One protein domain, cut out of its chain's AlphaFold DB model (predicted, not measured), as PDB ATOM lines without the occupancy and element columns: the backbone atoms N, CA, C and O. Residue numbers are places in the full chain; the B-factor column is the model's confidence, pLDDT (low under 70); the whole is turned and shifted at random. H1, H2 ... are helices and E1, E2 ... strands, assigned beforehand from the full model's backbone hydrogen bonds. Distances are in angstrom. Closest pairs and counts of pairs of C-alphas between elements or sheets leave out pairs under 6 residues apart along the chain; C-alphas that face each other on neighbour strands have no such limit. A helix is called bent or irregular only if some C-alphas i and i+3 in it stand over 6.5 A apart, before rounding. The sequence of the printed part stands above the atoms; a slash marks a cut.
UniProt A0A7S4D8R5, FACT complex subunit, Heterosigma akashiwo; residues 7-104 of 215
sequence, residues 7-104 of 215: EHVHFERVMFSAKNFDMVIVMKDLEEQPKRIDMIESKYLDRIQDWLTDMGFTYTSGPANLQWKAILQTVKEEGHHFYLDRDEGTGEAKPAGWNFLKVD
ATOM      1  N   GLU A   7      91.653  91.573 124.148       91.19
ATOM      2  CA  GLU A   7      91.938  93.000 124.315       91.19
ATOM      3  C   GLU A   7      93.122  93.424 123.445       91.19
ATOM      4  O   GLU A   7      93.013  94.358 122.652       91.19
ATOM      5  N   HIS A   8      94.235  92.696 123.544       93.62
ATOM      6  CA  HIS A   8      95.487  93.019 122.867       93.62
ATOM      7  C   HIS A   8      96.299  91.753 122.578       93.62
ATOM      8  O   HIS A   8      96.118  90.727 123.237       93.62
ATOM      9  N   VAL A   9      97.204  91.817 121.603       95.75
ATOM     10  CA  VAL A   9      98.162  90.742 121.312       95.75
ATOM     11  C   VAL A   9      99.584  91.288 121.335       95.75
ATOM     12  O   VAL A   9      99.874  92.282 120.687       95.75
ATOM     13  N   HIS A  10     100.490  90.625 122.037       96.25
ATOM     14  CA  HIS A  10     101.904  90.978 122.040       96.25
ATOM     15  C   HIS A  10     102.741  89.827 121.486       96.25
ATOM     16  O   HIS A  10     102.511  88.667 121.828       96.25
ATOM     17  N   PHE A  11     103.699  90.143 120.624       96.75
ATOM     18  CA  PHE A  11     104.665  89.186 120.106       96.75
ATOM     19  C   PHE A  11     105.982  89.314 120.867       96.75
ATOM     20  O   PHE A  11     106.607  90.369 120.833       96.75
ATOM     21  N   GLU A  12     106.411  88.237 121.514       95.19
ATOM     22  CA  GLU A  12     107.676  88.177 122.252       95.19
ATOM     23  C   GLU A  12     108.751  87.490 121.409       95.19
ATOM     24  O   GLU A  12     108.449  86.619 120.584       95.19
ATOM     25  N   ARG A  13     110.020  87.819 121.670       93.75
ATOM     26  CA  ARG A  13     111.185  87.237 120.979       93.75
ATOM     27  C   ARG A  13     111.187  87.488 119.472       93.75
ATOM     28  O   ARG A  13     111.733  86.699 118.699       93.75
ATOM     29  N   VAL A  14     110.585  88.594 119.037       93.56
ATOM     30  CA  VAL A  14     110.646  89.019 117.638       93.56
ATOM     31  C   VAL A  14     111.994  89.690 117.408       93.56
ATOM     32  O   VAL A  14     112.200  90.835 117.785       93.56
ATOM     33  N   MET A  15     112.921  88.956 116.797       91.25
ATOM     34  CA  MET A  15     114.244  89.452 116.409       91.25
ATOM     35  C   MET A  15     114.523  89.075 114.953       91.25
ATOM     36  O   MET A  15     114.062  88.035 114.480       91.25
ATOM     37  N   PHE A  16     115.337  89.864 114.249       86.81
ATOM     38  CA  PHE A  16     115.664  89.620 112.836       86.81
ATOM     39  C   PHE A  16     116.285  88.232 112.578       86.81
ATOM     40  O   PHE A  16     116.065  87.623 111.531       86.81
ATOM     41  N   SER A  17     117.044  87.702 113.541       90.38
ATOM     42  CA  SER A  17     117.708  86.395 113.457       90.38
ATOM     43  C   SER A  17     116.876  85.229 114.013       90.38
ATOM     44  O   SER A  17     117.267  84.066 113.858       90.38
ATOM     45  N   ALA A  18     115.732  85.503 114.649       90.19
ATOM     46  CA  ALA A  18     114.944  84.487 115.329       90.19
ATOM     47  C   ALA A  18     114.146  83.624 114.336       90.19
ATOM     48  O   ALA A  18     113.401  84.101 113.474       90.19
ATOM     49  N   LYS A  19     114.278  82.299 114.469       95.31
ATOM     50  CA  LYS A  19     113.477  81.329 113.695       95.31
ATOM     51  C   LYS A  19     112.062  81.186 114.241       95.31
ATOM     52  O   LYS A  19     111.157  80.782 113.510       95.31
ATOM     53  N   ASN A  20     111.900  81.456 115.527       96.19
ATOM     54  CA  ASN A  20     110.651  81.338 116.242       96.19
ATOM     55  C   ASN A  20     110.405  82.575 117.104       96.19
ATOM     56  O   ASN A  20     111.339  83.268 117.486       96.19
ATOM     57  N   PHE A  21     109.137  82.840 117.368       96.62
ATOM     58  CA  PHE A  21     108.663  83.879 118.270       96.62
ATOM     59  C   PHE A  21     107.482  83.326 119.068       96.62
ATOM     60  O   PHE A  21     106.929  82.276 118.718       96.62
ATOM     61  N   ASP A  22     107.078  84.044 120.110       96.56
ATOM     62  CA  ASP A  22     105.882  83.697 120.874       96.56
ATOM     63  C   ASP A  22     104.808  84.751 120.707       96.56
ATOM     64  O   ASP A  22     105.075  85.923 120.449       96.56
ATOM     65  N   MET A  23     103.567  84.324 120.876       96.19
ATOM     66  CA  MET A  23     102.416  85.205 120.854       96.19
ATOM     67  C   MET A  23     101.683  85.119 122.183       96.19
ATOM     68  O   MET A  23     101.271  84.039 122.611       96.19
ATOM     69  N   VAL A  24     101.471  86.273 122.798       96.31
ATOM     70  CA  VAL A  24     100.723  86.434 124.036       96.31
ATOM     71  C   VAL A  24      99.421  87.162 123.742       96.31
ATOM     72  O   VAL A  24      99.401  88.252 123.179       96.31
ATOM     73  N   ILE A  25      98.311  86.539 124.118       95.06
ATOM     74  CA  ILE A  25      96.960  87.045 123.916       95.06
ATOM     75  C   ILE A  25      96.446  87.551 125.258       95.06
ATOM     76  O   ILE A  25      96.171  86.764 126.170       95.06
ATOM     77  N   VAL A  26      96.286  88.865 125.355       94.00
ATOM     78  CA  VAL A  26      95.711  89.538 126.515       94.00
ATOM     79  C   VAL A  26      94.194  89.549 126.382       94.00
ATOM     80  O   VAL A  26      93.635  89.949 125.354       94.00
ATOM     81  N   MET A  27      93.515  89.089 127.428       92.50
ATOM     82  CA  MET A  27      92.060  89.033 127.490       92.50
ATOM     83  C   MET A  27      91.491  90.362 128.010       92.50
ATOM     84  O   MET A  27      92.170  91.107 128.709       92.50
ATOM     85  N   LYS A  28      90.225  90.652 127.690       89.75
ATOM     86  CA  LYS A  28      89.506  91.824 128.240       89.75
ATOM     87  C   LYS A  28      89.333  91.751 129.746       89.75
ATOM     88  O   LYS A  28      89.281  92.773 130.421       89.75
ATOM     89  N   ASP A  29      89.188  90.531 130.238       88.88
ATOM     90  CA  ASP A  29      89.231  90.257 131.656       88.88
ATOM     91  C   ASP A  29      90.695  90.189 132.093       88.88
ATOM     92  O   ASP A  29      91.375  89.187 131.871       88.88
ATOM     93  N   LEU A  30      91.185  91.280 132.686       86.44
ATOM     94  CA  LEU A  30      92.559  91.375 133.176       86.44
ATOM     95  C   LEU A  30      92.796  90.462 134.398       86.44
ATOM     96  O   LEU A  30      93.933  90.329 134.853       86.44
ATOM     97  N   GLU A  31      91.752  89.869 134.991       86.50
ATOM     98  CA  GLU A  31      91.875  88.849 136.043       86.50
ATOM     99  C   GLU A  31      92.349  87.500 135.489       86.50
ATOM    100  O   GLU A  31      93.026  86.758 136.203       86.50
ATOM    101  N   GLU A  32      92.064  87.205 134.216       87.75
ATOM    102  CA  GLU A  32      92.551  86.002 133.540       87.75
ATOM    103  C   GLU A  32      94.019  86.179 133.118       87.75
ATOM    104  O   GLU A  32      94.413  87.206 132.562       87.75
ATOM    105  N   GLN A  33      94.846  85.154 133.353       88.88
ATOM    106  CA  GLN A  33      96.217  85.155 132.841       88.88
ATOM    107  C   GLN A  33      96.220  85.152 131.300       88.88
ATOM    108  O   GLN A  33      95.385  84.471 130.690       88.88
ATOM    109  N   PRO A  34      97.167  85.855 130.647       93.75
ATOM    110  CA  PRO A  34      97.246  85.873 129.195       93.75
ATOM    111  C   PRO A  34      97.504  84.480 128.628       93.75
ATOM    112  O   PRO A  34      98.214  83.662 129.212       93.75
ATOM    113  N   LYS A  35      96.946  84.216 127.447       94.19
ATOM    114  CA  LYS A  35      97.155  82.943 126.751       94.19
ATOM    115  C   LYS A  35      98.389  83.045 125.882       94.19
ATOM    116  O   LYS A  35      98.454  83.917 125.022       94.19
ATOM    117  N   ARG A  36      99.330  82.129 126.080       94.62
ATOM    118  CA  ARG A  36     100.588  82.089 125.341       94.62
ATOM    119  C   ARG A  36     100.593  80.961 124.317       94.62
ATOM    120  O   ARG A  36     100.074  79.875 124.571       94.62
ATOM    121  N   ILE A  37     101.147  81.248 123.145       95.75
ATOM    122  CA  ILE A  37     101.422  80.277 122.090       95.75
ATOM    123  C   ILE A  37     102.901  80.401 121.752       95.75
ATOM    124  O   ILE A  37     103.330  81.423 121.217       95.75
ATOM    125  N   ASP A  38     103.644  79.349 122.072       95.69
ATOM    126  CA  ASP A  38     105.094  79.323 121.942       95.69
ATOM    127  C   ASP A  38     105.570  78.745 120.614       95.69
ATOM    128  O   ASP A  38     104.877  77.953 119.967       95.69
ATOM    129  N   MET A  39     106.807  79.089 120.255       94.19
ATOM    130  CA  MET A  39     107.554  78.481 119.150       94.19
ATOM    131  C   MET A  39     106.855  78.604 117.785       94.19
ATOM    132  O   MET A  39     106.881  77.680 116.966       94.19
ATOM    133  N   ILE A  40     106.244  79.754 117.505       96.25
ATOM    134  CA  ILE A  40     105.647  80.039 116.199       96.25
ATOM    135  C   ILE A  40     106.769  80.368 115.217       96.25
ATOM    136  O   ILE A  40     107.596  81.232 115.485       96.25
ATOM    137  N   GLU A  41     106.808  79.706 114.059       96.75
ATOM    138  CA  GLU A  41     107.815  80.010 113.035       96.75
ATOM    139  C   GLU A  41     107.677  81.455 112.521       96.75
ATOM    140  O   GLU A  41     106.592  81.861 112.093       96.75
ATOM    141  N   SER A  42     108.789  82.195 112.455       94.75
ATOM    142  CA  SER A  42     108.823  83.618 112.068       94.75
ATOM    143  C   SER A  42     108.241  83.905 110.683       94.75
ATOM    144  O   SER A  42     107.645  84.957 110.473       94.75
ATOM    145  N   LYS A  43     108.261  82.929 109.765       95.44
ATOM    146  CA  LYS A  43     107.606  83.026 108.446       95.44
ATOM    147  C   LYS A  43     106.091  83.284 108.502       95.44
ATOM    148  O   LYS A  43     105.496  83.620 107.481       95.44
ATOM    149  N   TYR A  44     105.445  83.034 109.644       96.19
ATOM    150  CA  TYR A  44     104.014  83.272 109.834       96.19
ATOM    151  C   TYR A  44     103.701  84.626 110.476       96.19
ATOM    152  O   TYR A  44     102.522  84.964 110.541       96.19
ATOM    153  N   LEU A  45     104.708  85.385 110.921       94.94
ATOM    154  CA  LEU A  45     104.519  86.647 111.636       94.94
ATOM    155  C   LEU A  45     103.652  87.625 110.835       94.94
ATOM    156  O   LEU A  45     102.571  87.981 111.298       94.94
ATOM    157  N   ASP A  46     104.059  87.952 109.605       95.62
ATOM    158  CA  ASP A  46     103.337  88.893 108.732       95.62
ATOM    159  C   ASP A  46     101.882  88.462 108.514       95.62
ATOM    160  O   ASP A  46     100.942  89.238 108.656       95.62
ATOM    161  N   ARG A  47     101.673  87.167 108.263       97.19
ATOM    162  CA  ARG A  47     100.334  86.612 108.040       97.19
ATOM    163  C   ARG A  47      99.445  86.720 109.279       97.19
ATOM    164  O   ARG A  47      98.231  86.879 109.145       97.19
ATOM    165  N   ILE A  48     100.015  86.553 110.470       96.31
ATOM    166  CA  ILE A  48      99.278  86.685 111.728       96.31
ATOM    167  C   ILE A  48      98.969  88.162 111.990       96.31
ATOM    168  O   ILE A  48      97.840  88.465 112.363       96.31
ATOM    169  N   GLN A  49      99.909  89.077 111.737       95.44
ATOM    170  CA  GLN A  49      99.694  90.524 111.867       95.44
ATOM    171  C   GLN A  49      98.590  91.040 110.936       95.44
ATOM    172  O   GLN A  49      97.686  91.749 111.384       95.44
ATOM    173  N   ASP A  50      98.596  90.618 109.671       96.62
ATOM    174  CA  ASP A  50      97.533  90.930 108.711       96.62
ATOM    175  C   ASP A  50      96.175  90.430 109.217       96.62
ATOM    176  O   ASP A  50      95.184  91.160 109.223       96.62
ATOM    177  N   TRP A  51      96.130  89.192 109.719       95.75
ATOM    178  CA  TRP A  51      94.904  88.616 110.262       95.75
ATOM    179  C   TRP A  51      94.395  89.359 111.506       95.75
ATOM    180  O   TRP A  51      93.187  89.563 111.644       95.75
ATOM    181  N   LEU A  52      95.286  89.780 112.407       94.00
ATOM    182  CA  LEU A  52      94.920  90.584 113.577       94.00
ATOM    183  C   LEU A  52      94.364  91.947 113.157       94.00
ATOM    184  O   LEU A  52      93.338  92.370 113.692       94.00
ATOM    185  N   THR A  53      94.980  92.580 112.157       93.62
ATOM    186  CA  THR A  53      94.522  93.848 111.576       93.62
ATOM    187  C   THR A  53      93.128  93.705 110.962       93.62
ATOM    188  O   THR A  53      92.241  94.505 111.262       93.62
ATOM    189  N   ASP A  54      92.889  92.647 110.183       94.94
ATOM    190  CA  ASP A  54      91.585  92.343 109.578       94.94
ATOM    191  C   ASP A  54      90.489  92.092 110.627       94.94
ATOM    192  O   ASP A  54      89.321  92.432 110.422       94.94
ATOM    193  N   MET A  55      90.852  91.489 111.761       92.19
ATOM    194  CA  MET A  55      89.944  91.277 112.892       92.19
ATOM    195  C   MET A  55      89.747  92.541 113.748       92.19
ATOM    196  O   MET A  55      88.846  92.563 114.588       92.19
ATOM    197  N   GLY A  56      90.552  93.587 113.536       90.50
ATOM    198  CA  GLY A  56      90.521  94.828 114.306       90.50
ATOM    199  C   GLY A  56      91.161  94.720 115.692       90.50
ATOM    200  O   GLY A  56      90.780  95.467 116.592       90.50
ATOM    201  N   PHE A  57      92.095  93.787 115.889       91.69
ATOM    202  CA  PHE A  57      92.869  93.681 117.125       91.69
ATOM    203  C   PHE A  57      94.129  94.540 117.055       91.69
ATOM    204  O   PHE A  57      94.815  94.585 116.035       91.69
ATOM    205  N   THR A  58      94.449  95.201 118.166       92.06
ATOM    206  CA  THR A  58      95.726  95.902 118.312       92.06
ATOM    207  C   THR A  58      96.813  94.907 118.694       92.06
ATOM    208  O   THR A  58      96.549  93.940 119.416       92.06
ATOM    209  N   TYR A  59      98.033  95.149 118.219       94.81
ATOM    210  CA  TYR A  59      99.176  94.330 118.581       94.81
ATOM    211  C   TYR A  59     100.459  95.139 118.766       94.81
ATOM    212  O   TYR A  59     100.601  96.246 118.243       94.81
ATOM    213  N   THR A  60     101.383  94.572 119.529       95.25
ATOM    214  CA  THR A  60     102.748  95.067 119.731       95.25
ATOM    215  C   THR A  60     103.747  93.922 119.569       95.25
ATOM    216  O   THR A  60     103.363  92.754 119.556       95.25
ATOM    217  N   SER A  61     105.024  94.244 119.397       93.88
ATOM    218  CA  SER A  61     106.111  93.268 119.298       93.88
ATOM    219  C   SER A  61     107.313  93.763 120.083       93.88
ATOM    220  O   SER A  61     107.536  94.972 120.124       93.88
ATOM    221  N   GLY A  62     108.079  92.841 120.657       93.00
ATOM    222  CA  GLY A  62     109.329  93.143 121.338       93.00
ATOM    223  C   GLY A  62     110.322  91.973 121.300       93.00
ATOM    224  O   GLY A  62     109.931  90.819 121.066       93.00
ATOM    225  N   PRO A  63     111.614  92.258 121.529       92.94
ATOM    226  CA  PRO A  63     112.660  91.239 121.574       92.94
ATOM    227  C   PRO A  63     112.630  90.426 122.878       92.94
ATOM    228  O   PRO A  63     113.020  89.259 122.884       92.94
ATOM    229  N   ALA A  64     112.146  91.006 123.978       90.94
ATOM    230  CA  ALA A  64     112.156  90.389 125.302       90.94
ATOM    231  C   ALA A  64     110.876  89.591 125.619       90.94
ATOM    232  O   ALA A  64     109.829  89.761 124.995       90.94
ATOM    233  N   ASN A  65     110.970  88.713 126.623       92.06
ATOM    234  CA  ASN A  65     109.809  88.108 127.275       92.06
ATOM    235  C   ASN A  65     109.385  88.972 128.463       92.06
ATOM    236  O   ASN A  65     110.219  89.338 129.293       92.06
ATOM    237  N   LEU A  66     108.091  89.257 128.578       92.19
ATOM    238  CA  LEU A  66     107.586  90.203 129.563       92.19
ATOM    239  C   LEU A  66     106.992  89.513 130.797       92.19
ATOM    240  O   LEU A  66     106.413  88.425 130.735       92.19
ATOM    241  N   GLN A  67     107.082  90.190 131.943       93.31
ATOM    242  CA  GLN A  67     106.456  89.753 133.193       93.31
ATOM    243  C   GLN A  67     104.976  90.166 133.229       93.31
ATOM    244  O   GLN A  67     104.581  91.132 133.883       93.31
ATOM    245  N   TRP A  68     104.133  89.402 132.530       93.19
ATOM    246  CA  TRP A  68     102.704  89.701 132.354       93.19
ATOM    247  C   TRP A  68     101.916  89.865 133.650       93.19
ATOM    248  O   TRP A  68     100.973  90.648 133.689       93.19
ATOM    249  N   LYS A  69     102.295  89.164 134.722       91.81
ATOM    250  CA  LYS A  69     101.633  89.303 136.025       91.81
ATOM    251  C   LYS A  69     101.771  90.726 136.578       91.81
ATOM    252  O   LYS A  69     100.773  91.291 137.015       91.81
ATOM    253  N   ALA A  70     102.977  91.294 136.521       91.25
ATOM    254  CA  ALA A  70     103.248  92.658 136.974       91.25
ATOM    255  C   ALA A  70     102.576  93.684 136.052       91.25
ATOM    256  O   ALA A  70     101.857  94.558 136.521       91.25
ATOM    257  N   ILE A  71     102.707  93.499 134.734       91.62
ATOM    258  CA  ILE A  71     102.077  94.369 133.734       91.62
ATOM    259  C   ILE A  71     100.559  94.445 133.928       91.62
ATOM    260  O   ILE A  71      99.995  95.533 133.988       91.62
ATOM    261  N   LEU A  72      99.880  93.302 134.053       91.50
ATOM    262  CA  LEU A  72      98.430  93.285 134.244       91.50
ATOM    263  C   LEU A  72      98.004  93.939 135.558       91.50
ATOM    264  O   LEU A  72      96.907  94.492 135.622       91.50
ATOM    265  N   GLN A  73      98.836  93.875 136.597       91.25
ATOM    266  CA  GLN A  73      98.569  94.571 137.850       91.25
ATOM    267  C   GLN A  73      98.633  96.091 137.656       91.25
ATOM    268  O   GLN A  73      97.664  96.770 137.984       91.25
ATOM    269  N   THR A  74      99.690  96.609 137.029       90.06
ATOM    270  CA  THR A  74      99.814  98.043 136.724       90.06
ATOM    271  C   THR A  74      98.664  98.538 135.843       90.06
ATOM    272  O   THR A  74      98.044  99.555 136.140       90.06
ATOM    273  N   VAL A  75      98.285  97.780 134.807       90.12
ATOM    274  CA  VAL A  75      97.152  98.143 133.931       90.12
ATOM    275  C   VAL A  75      95.830  98.189 134.709       90.12
ATOM    276  O   VAL A  75      94.992  99.055 134.451       90.12
ATOM    277  N   LYS A  76      95.622  97.291 135.681       88.88
ATOM    278  CA  LYS A  76      94.440  97.330 136.561       88.88
ATOM    279  C   LYS A  76      94.435  98.546 137.479       88.88
ATOM    280  O   LYS A  76      93.369  99.115 137.698       88.88
ATOM    281  N   GLU A  77      95.592  98.907 138.023       88.75
ATOM    282  CA  GLU A  77      95.757 100.055 138.918       88.75
ATOM    283  C   GLU A  77      95.517 101.378 138.174       88.75
ATOM    284  O   GLU A  77      94.779 102.233 138.664       88.75
ATOM    285  N   GLU A  78      96.042 101.519 136.953       84.94
ATOM    286  CA  GLU A  78      95.824 102.704 136.113       84.94
ATOM    287  C   GLU A  78      94.396 102.787 135.542       84.94
ATOM    288  O   GLU A  78      93.842 103.881 135.352       84.94
ATOM    289  N   GLY A  79      93.769 101.642 135.261       86.12
ATOM    290  CA  GLY A  79      92.393 101.548 134.780       86.12
ATOM    291  C   GLY A  79      92.158 102.353 133.496       86.12
ATOM    292  O   GLY A  79      92.711 102.056 132.440       86.12
ATOM    293  N   HIS A  80      91.303 103.380 133.563       80.62
ATOM    294  CA  HIS A  80      91.008 104.233 132.403       80.62
ATOM    295  C   HIS A  80      92.169 105.153 132.005       80.62
ATOM    296  O   HIS A  80      92.268 105.509 130.830       80.62
ATOM    297  N   HIS A  81      93.053 105.503 132.944       82.75
ATOM    298  CA  HIS A  81      94.190 106.393 132.693       82.75
ATOM    299  C   HIS A  81      95.259 105.727 131.832       82.75
ATOM    300  O   HIS A  81      96.042 106.423 131.195       82.75
ATOM    301  N   PHE A  82      95.273 104.393 131.768       84.44
ATOM    302  CA  PHE A  82      96.188 103.632 130.922       84.44
ATOM    303  C   PHE A  82      96.083 104.034 129.444       84.44
ATOM    304  O   PHE A  82      97.078 104.098 128.732       84.44
ATOM    305  N   TYR A  83      94.875 104.360 128.977       83.50
ATOM    306  CA  TYR A  83      94.624 104.728 127.581       83.50
ATOM    307  C   TYR A  83      94.851 106.214 127.281       83.50
ATOM    308  O   TYR A  83      94.713 106.620 126.127       83.50
ATOM    309  N   LEU A  84      95.158 107.025 128.296       84.06
ATOM    310  CA  LEU A  84      95.456 108.443 128.122       84.06
ATOM    311  C   LEU A  84      96.921 108.621 127.713       84.06
ATOM    312  O   LEU A  84      97.807 107.903 128.166       84.06
ATOM    313  N   ASP A  85      97.162 109.601 126.853       78.75
ATOM    314  CA  ASP A  85      98.480 110.008 126.355       78.75
ATOM    315  C   ASP A  85      99.224 110.947 127.317       78.75
ATOM    316  O   ASP A  85     100.353 111.360 127.053       78.75
ATOM    317  N   ARG A  86      98.591 111.301 128.438       77.44
ATOM    318  CA  ARG A  86      99.143 112.172 129.474       77.44
ATOM    319  C   ARG A  86      98.836 111.623 130.852       77.44
ATOM    320  O   ARG A  86      97.743 111.099 131.081       77.44
ATOM    321  N   ASP A  87      99.783 111.780 131.762       73.38
ATOM    322  CA  ASP A  87      99.543 111.534 133.177       73.38
ATOM    323  C   ASP A  87      98.669 112.652 133.777       73.38
ATOM    324  O   ASP A  87      98.946 113.836 133.577       73.38
ATOM    325  N   GLU A  88      97.588 112.305 134.488       67.06
ATOM    326  CA  GLU A  88      96.713 113.312 135.121       67.06
ATOM    327  C   GLU A  88      97.371 114.002 136.330       67.06
ATOM    328  O   GLU A  88      96.934 115.087 136.718       67.06
ATOM    329  N   GLY A  89      98.411 113.406 136.920       67.94
ATOM    330  CA  GLY A  89      99.149 113.951 138.057       67.94
ATOM    331  C   GLY A  89     100.314 114.850 137.644       67.94
ATOM    332  O   GLY A  89     100.434 115.960 138.165       67.94
ATOM    333  N   THR A  90     101.157 114.400 136.714       72.31
ATOM    334  CA  THR A  90     102.385 115.115 136.315       72.31
ATOM    335  C   THR A  90     102.230 115.923 135.027       72.31
ATOM    336  O   THR A  90     102.974 116.876 134.797       72.31
ATOM    337  N   GLY A  91     101.233 115.609 134.192       71.88
ATOM    338  CA  GLY A  91     101.036 116.243 132.887       71.88
ATOM    339  C   GLY A  91     102.066 115.832 131.830       71.88
ATOM    340  O   GLY A  91     102.031 116.364 130.715       71.88
ATOM    341  N   GLU A  92     102.956 114.896 132.163       77.38
ATOM    342  CA  GLU A  92     103.967 114.358 131.259       77.38
ATOM    343  C   GLU A  92     103.321 113.480 130.186       77.38
ATOM    344  O   GLU A  92     102.306 112.810 130.413       77.38
ATOM    345  N   ALA A  93     103.898 113.516 128.984       76.81
ATOM    346  CA  ALA A  93     103.454 112.676 127.885       76.81
ATOM    347  C   ALA A  93     103.863 111.226 128.163       76.81
ATOM    348  O   ALA A  93     105.040 110.946 128.386       76.81
ATOM    349  N   LYS A  94     102.898 110.305 128.114       81.56
ATOM    350  CA  LYS A  94     103.139 108.870 128.285       81.56
ATOM    351  C   LYS A  94     102.682 108.087 127.053       81.56
ATOM    352  O   LYS A  94     101.738 108.507 126.376       81.56
ATOM    353  N   PRO A  95     103.317 106.945 126.735       79.06
ATOM    354  CA  PRO A  95     102.848 106.088 125.657       79.06
ATOM    355  C   PRO A  95     101.433 105.586 125.971       79.06
ATOM    356  O   PRO A  95     101.218 104.856 126.933       79.06
ATOM    357  N   ALA A  96     100.463 105.983 125.146       81.50
ATOM    358  CA  ALA A  96      99.066 105.632 125.365       81.50
ATOM    359  C   ALA A  96      98.831 104.121 125.208       81.50
ATOM    360  O   ALA A  96      99.192 103.521 124.182       81.50
ATOM    361  N   GLY A  97      98.158 103.529 126.192       87.31
ATOM    362  CA  GLY A  97      97.761 102.129 126.212       87.31
ATOM    363  C   GLY A  97      98.946 101.184 126.037       87.31
ATOM    364  O   GLY A  97     100.029 101.403 126.559       87.31
ATOM    365  N   TRP A  98      98.760 100.137 125.234       91.25
ATOM    366  CA  TRP A  98      99.743  99.066 125.024       91.25
ATOM    367  C   TRP A  98     101.040  99.479 124.313       91.25
ATOM    368  O   TRP A  98     101.926  98.647 124.139       91.25
ATOM    369  N   ASN A  99     101.191 100.740 123.900       87.38
ATOM    370  CA  ASN A  99     102.419 101.197 123.247       87.38
ATOM    371  C   ASN A  99     103.635 101.194 124.178       87.38
ATOM    372  O   ASN A  99     104.749 101.083 123.678       87.38
ATOM    373  N   PHE A 100     103.443 101.252 125.500       87.38
ATOM    374  CA  PHE A 100     104.555 101.167 126.452       87.38
ATOM    375  C   PHE A 100     105.329  99.839 126.337       87.38
ATOM    376  O   PHE A 100     106.517  99.791 126.632       87.38
ATOM    377  N   LEU A 101     104.690  98.779 125.826       89.38
ATOM    378  CA  LEU A 101     105.331  97.481 125.590       89.38
ATOM    379  C   LEU A 101     106.413  97.528 124.499       89.38
ATOM    380  O   LEU A 101     107.198  96.594 124.386       89.38
ATOM    381  N   LYS A 102     106.439  98.583 123.677       81.25
ATOM    382  CA  LYS A 102     107.449  98.774 122.625       81.25
ATOM    383  C   LYS A 102     108.735  99.430 123.141       81.25
ATOM    384  O   LYS A 102     109.695  99.516 122.393       81.25
ATOM    385  N   VAL A 103     108.748  99.929 124.380       63.50
ATOM    386  CA  VAL A 103     109.831 100.787 124.899       63.50
ATOM    387  C   VAL A 103     111.130 100.010 125.161       63.50
ATOM    388  O   VAL A 103     112.200 100.605 125.135       63.50
ATOM    389  N   ASP A 104     111.071  98.684 125.307       54.31
ATOM    390  CA  ASP A 104     112.272  97.848 125.493       54.31
ATOM    391  C   ASP A 104     113.167  97.761 124.232       54.31
ATOM    392  O   ASP A 104     114.293  97.282 124.298       54.31
TER     393      ASP A 104
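AT A GLANCE: This is residues 7 to 104 of the 215 residues of the protein "FACT complex subunit" of Heterosigma akashiwo (UniProt A0A7S4D8R5). Look first for a twisted sheet of four strands with one helix over each face: H1 covers one face, and the short H3 lies along edge strand E4 on the other. H2, with a sharp kink, is not on the sheet, and the long loop of residues 84 to 96 makes the end of the length opposite H1. The printed part has 98 residues, with four named strands and three named helices in the order E1 E2 E3 H1 E4 H2 H3; the sheet, E3 E2 E1 E4, is mixed, and so is the class, helices and strands. The whole is compact, with a radius of gyration of the C-alphas of 14.2 A, yet elongated, spanning 43 by 27 by 26 A.

IN THESE COORDINATES: Find C-alpha 7 at (91.938, 93.000, 124.315), where E1, residues 7 to 12, begins; it runs 16.6 A. E2, residues 20 to 27, covers 23.1 A, E3, residues 35 to 41, 17.6 A, and E4 is residues 58 to 61. H1, residues 42 to 55, starts at C-alpha 42 at (108.823, 83.618, 112.068) and covers 20.4 A. H2 is residues 68 to 83, 17.7 A, with a kink of 80 degrees near residue 77. H3, residues 97 to 104, covers 15.1 A and ends at C-alpha 104 at (112.272, 97.848, 125.493). H1, H2 and H3 are irregular: C-alphas 43 and 46 are 7.3 A apart, 77 and 80 are 9.1 A apart, and, only just irregular in H3, 101 and 104 are 7.0 A apart.

HOW THE PARTS SIT: Start at the meander E1 E2 E3, each strand the antiparallel neighbour of the one before, in two hairpins. Between E1 and E2 look at N 10 and O 24, 2.8 A; between E2 and E3, at N 37 and O 23, 2.8 A. E4 is parallel to E1, with N 11 and O 60 at 2.8 A. E3, H1 and E4 form a split strand-helix-strand unit, with E2 and E1 between its strands and a right-handed crossover. H1 is on the sheet at a height of 9.2 A, along the strands, over E4 and only just over E1, where 3 of its C-alphas fall; its closest C-alpha pair with E4 is Leu 52 and Thr 58, 7.2 A. On the opposite face H3 is over E4, along it, at a height of 8.7 A, making three layers, helices on both faces of a sheet; Ser 61 and Lys 102 are the closest C-alphas, 6.6 A. H2 and H3 are close but not clearly touching, their closest C-alphas, Tyr 83 and Gly 97, being 4.3 A apart; H1 and H2 are apart. O i to N i+4 pairs within hydrogen-bond range are 8 of 10 in H1, 8 of 12 in H2 and 0 of 4 in H3, where 3 of 5 O i to N i+3 pairs are.

THE WHOLE: The C-alphas farthest apart are those of Lys 43 and Gly 89, 43.6 A. The printed part has no cut, and the link from H2 to H3 is long. Look for pLDDT under 70 at residues 88 to 89 and 103 to 104.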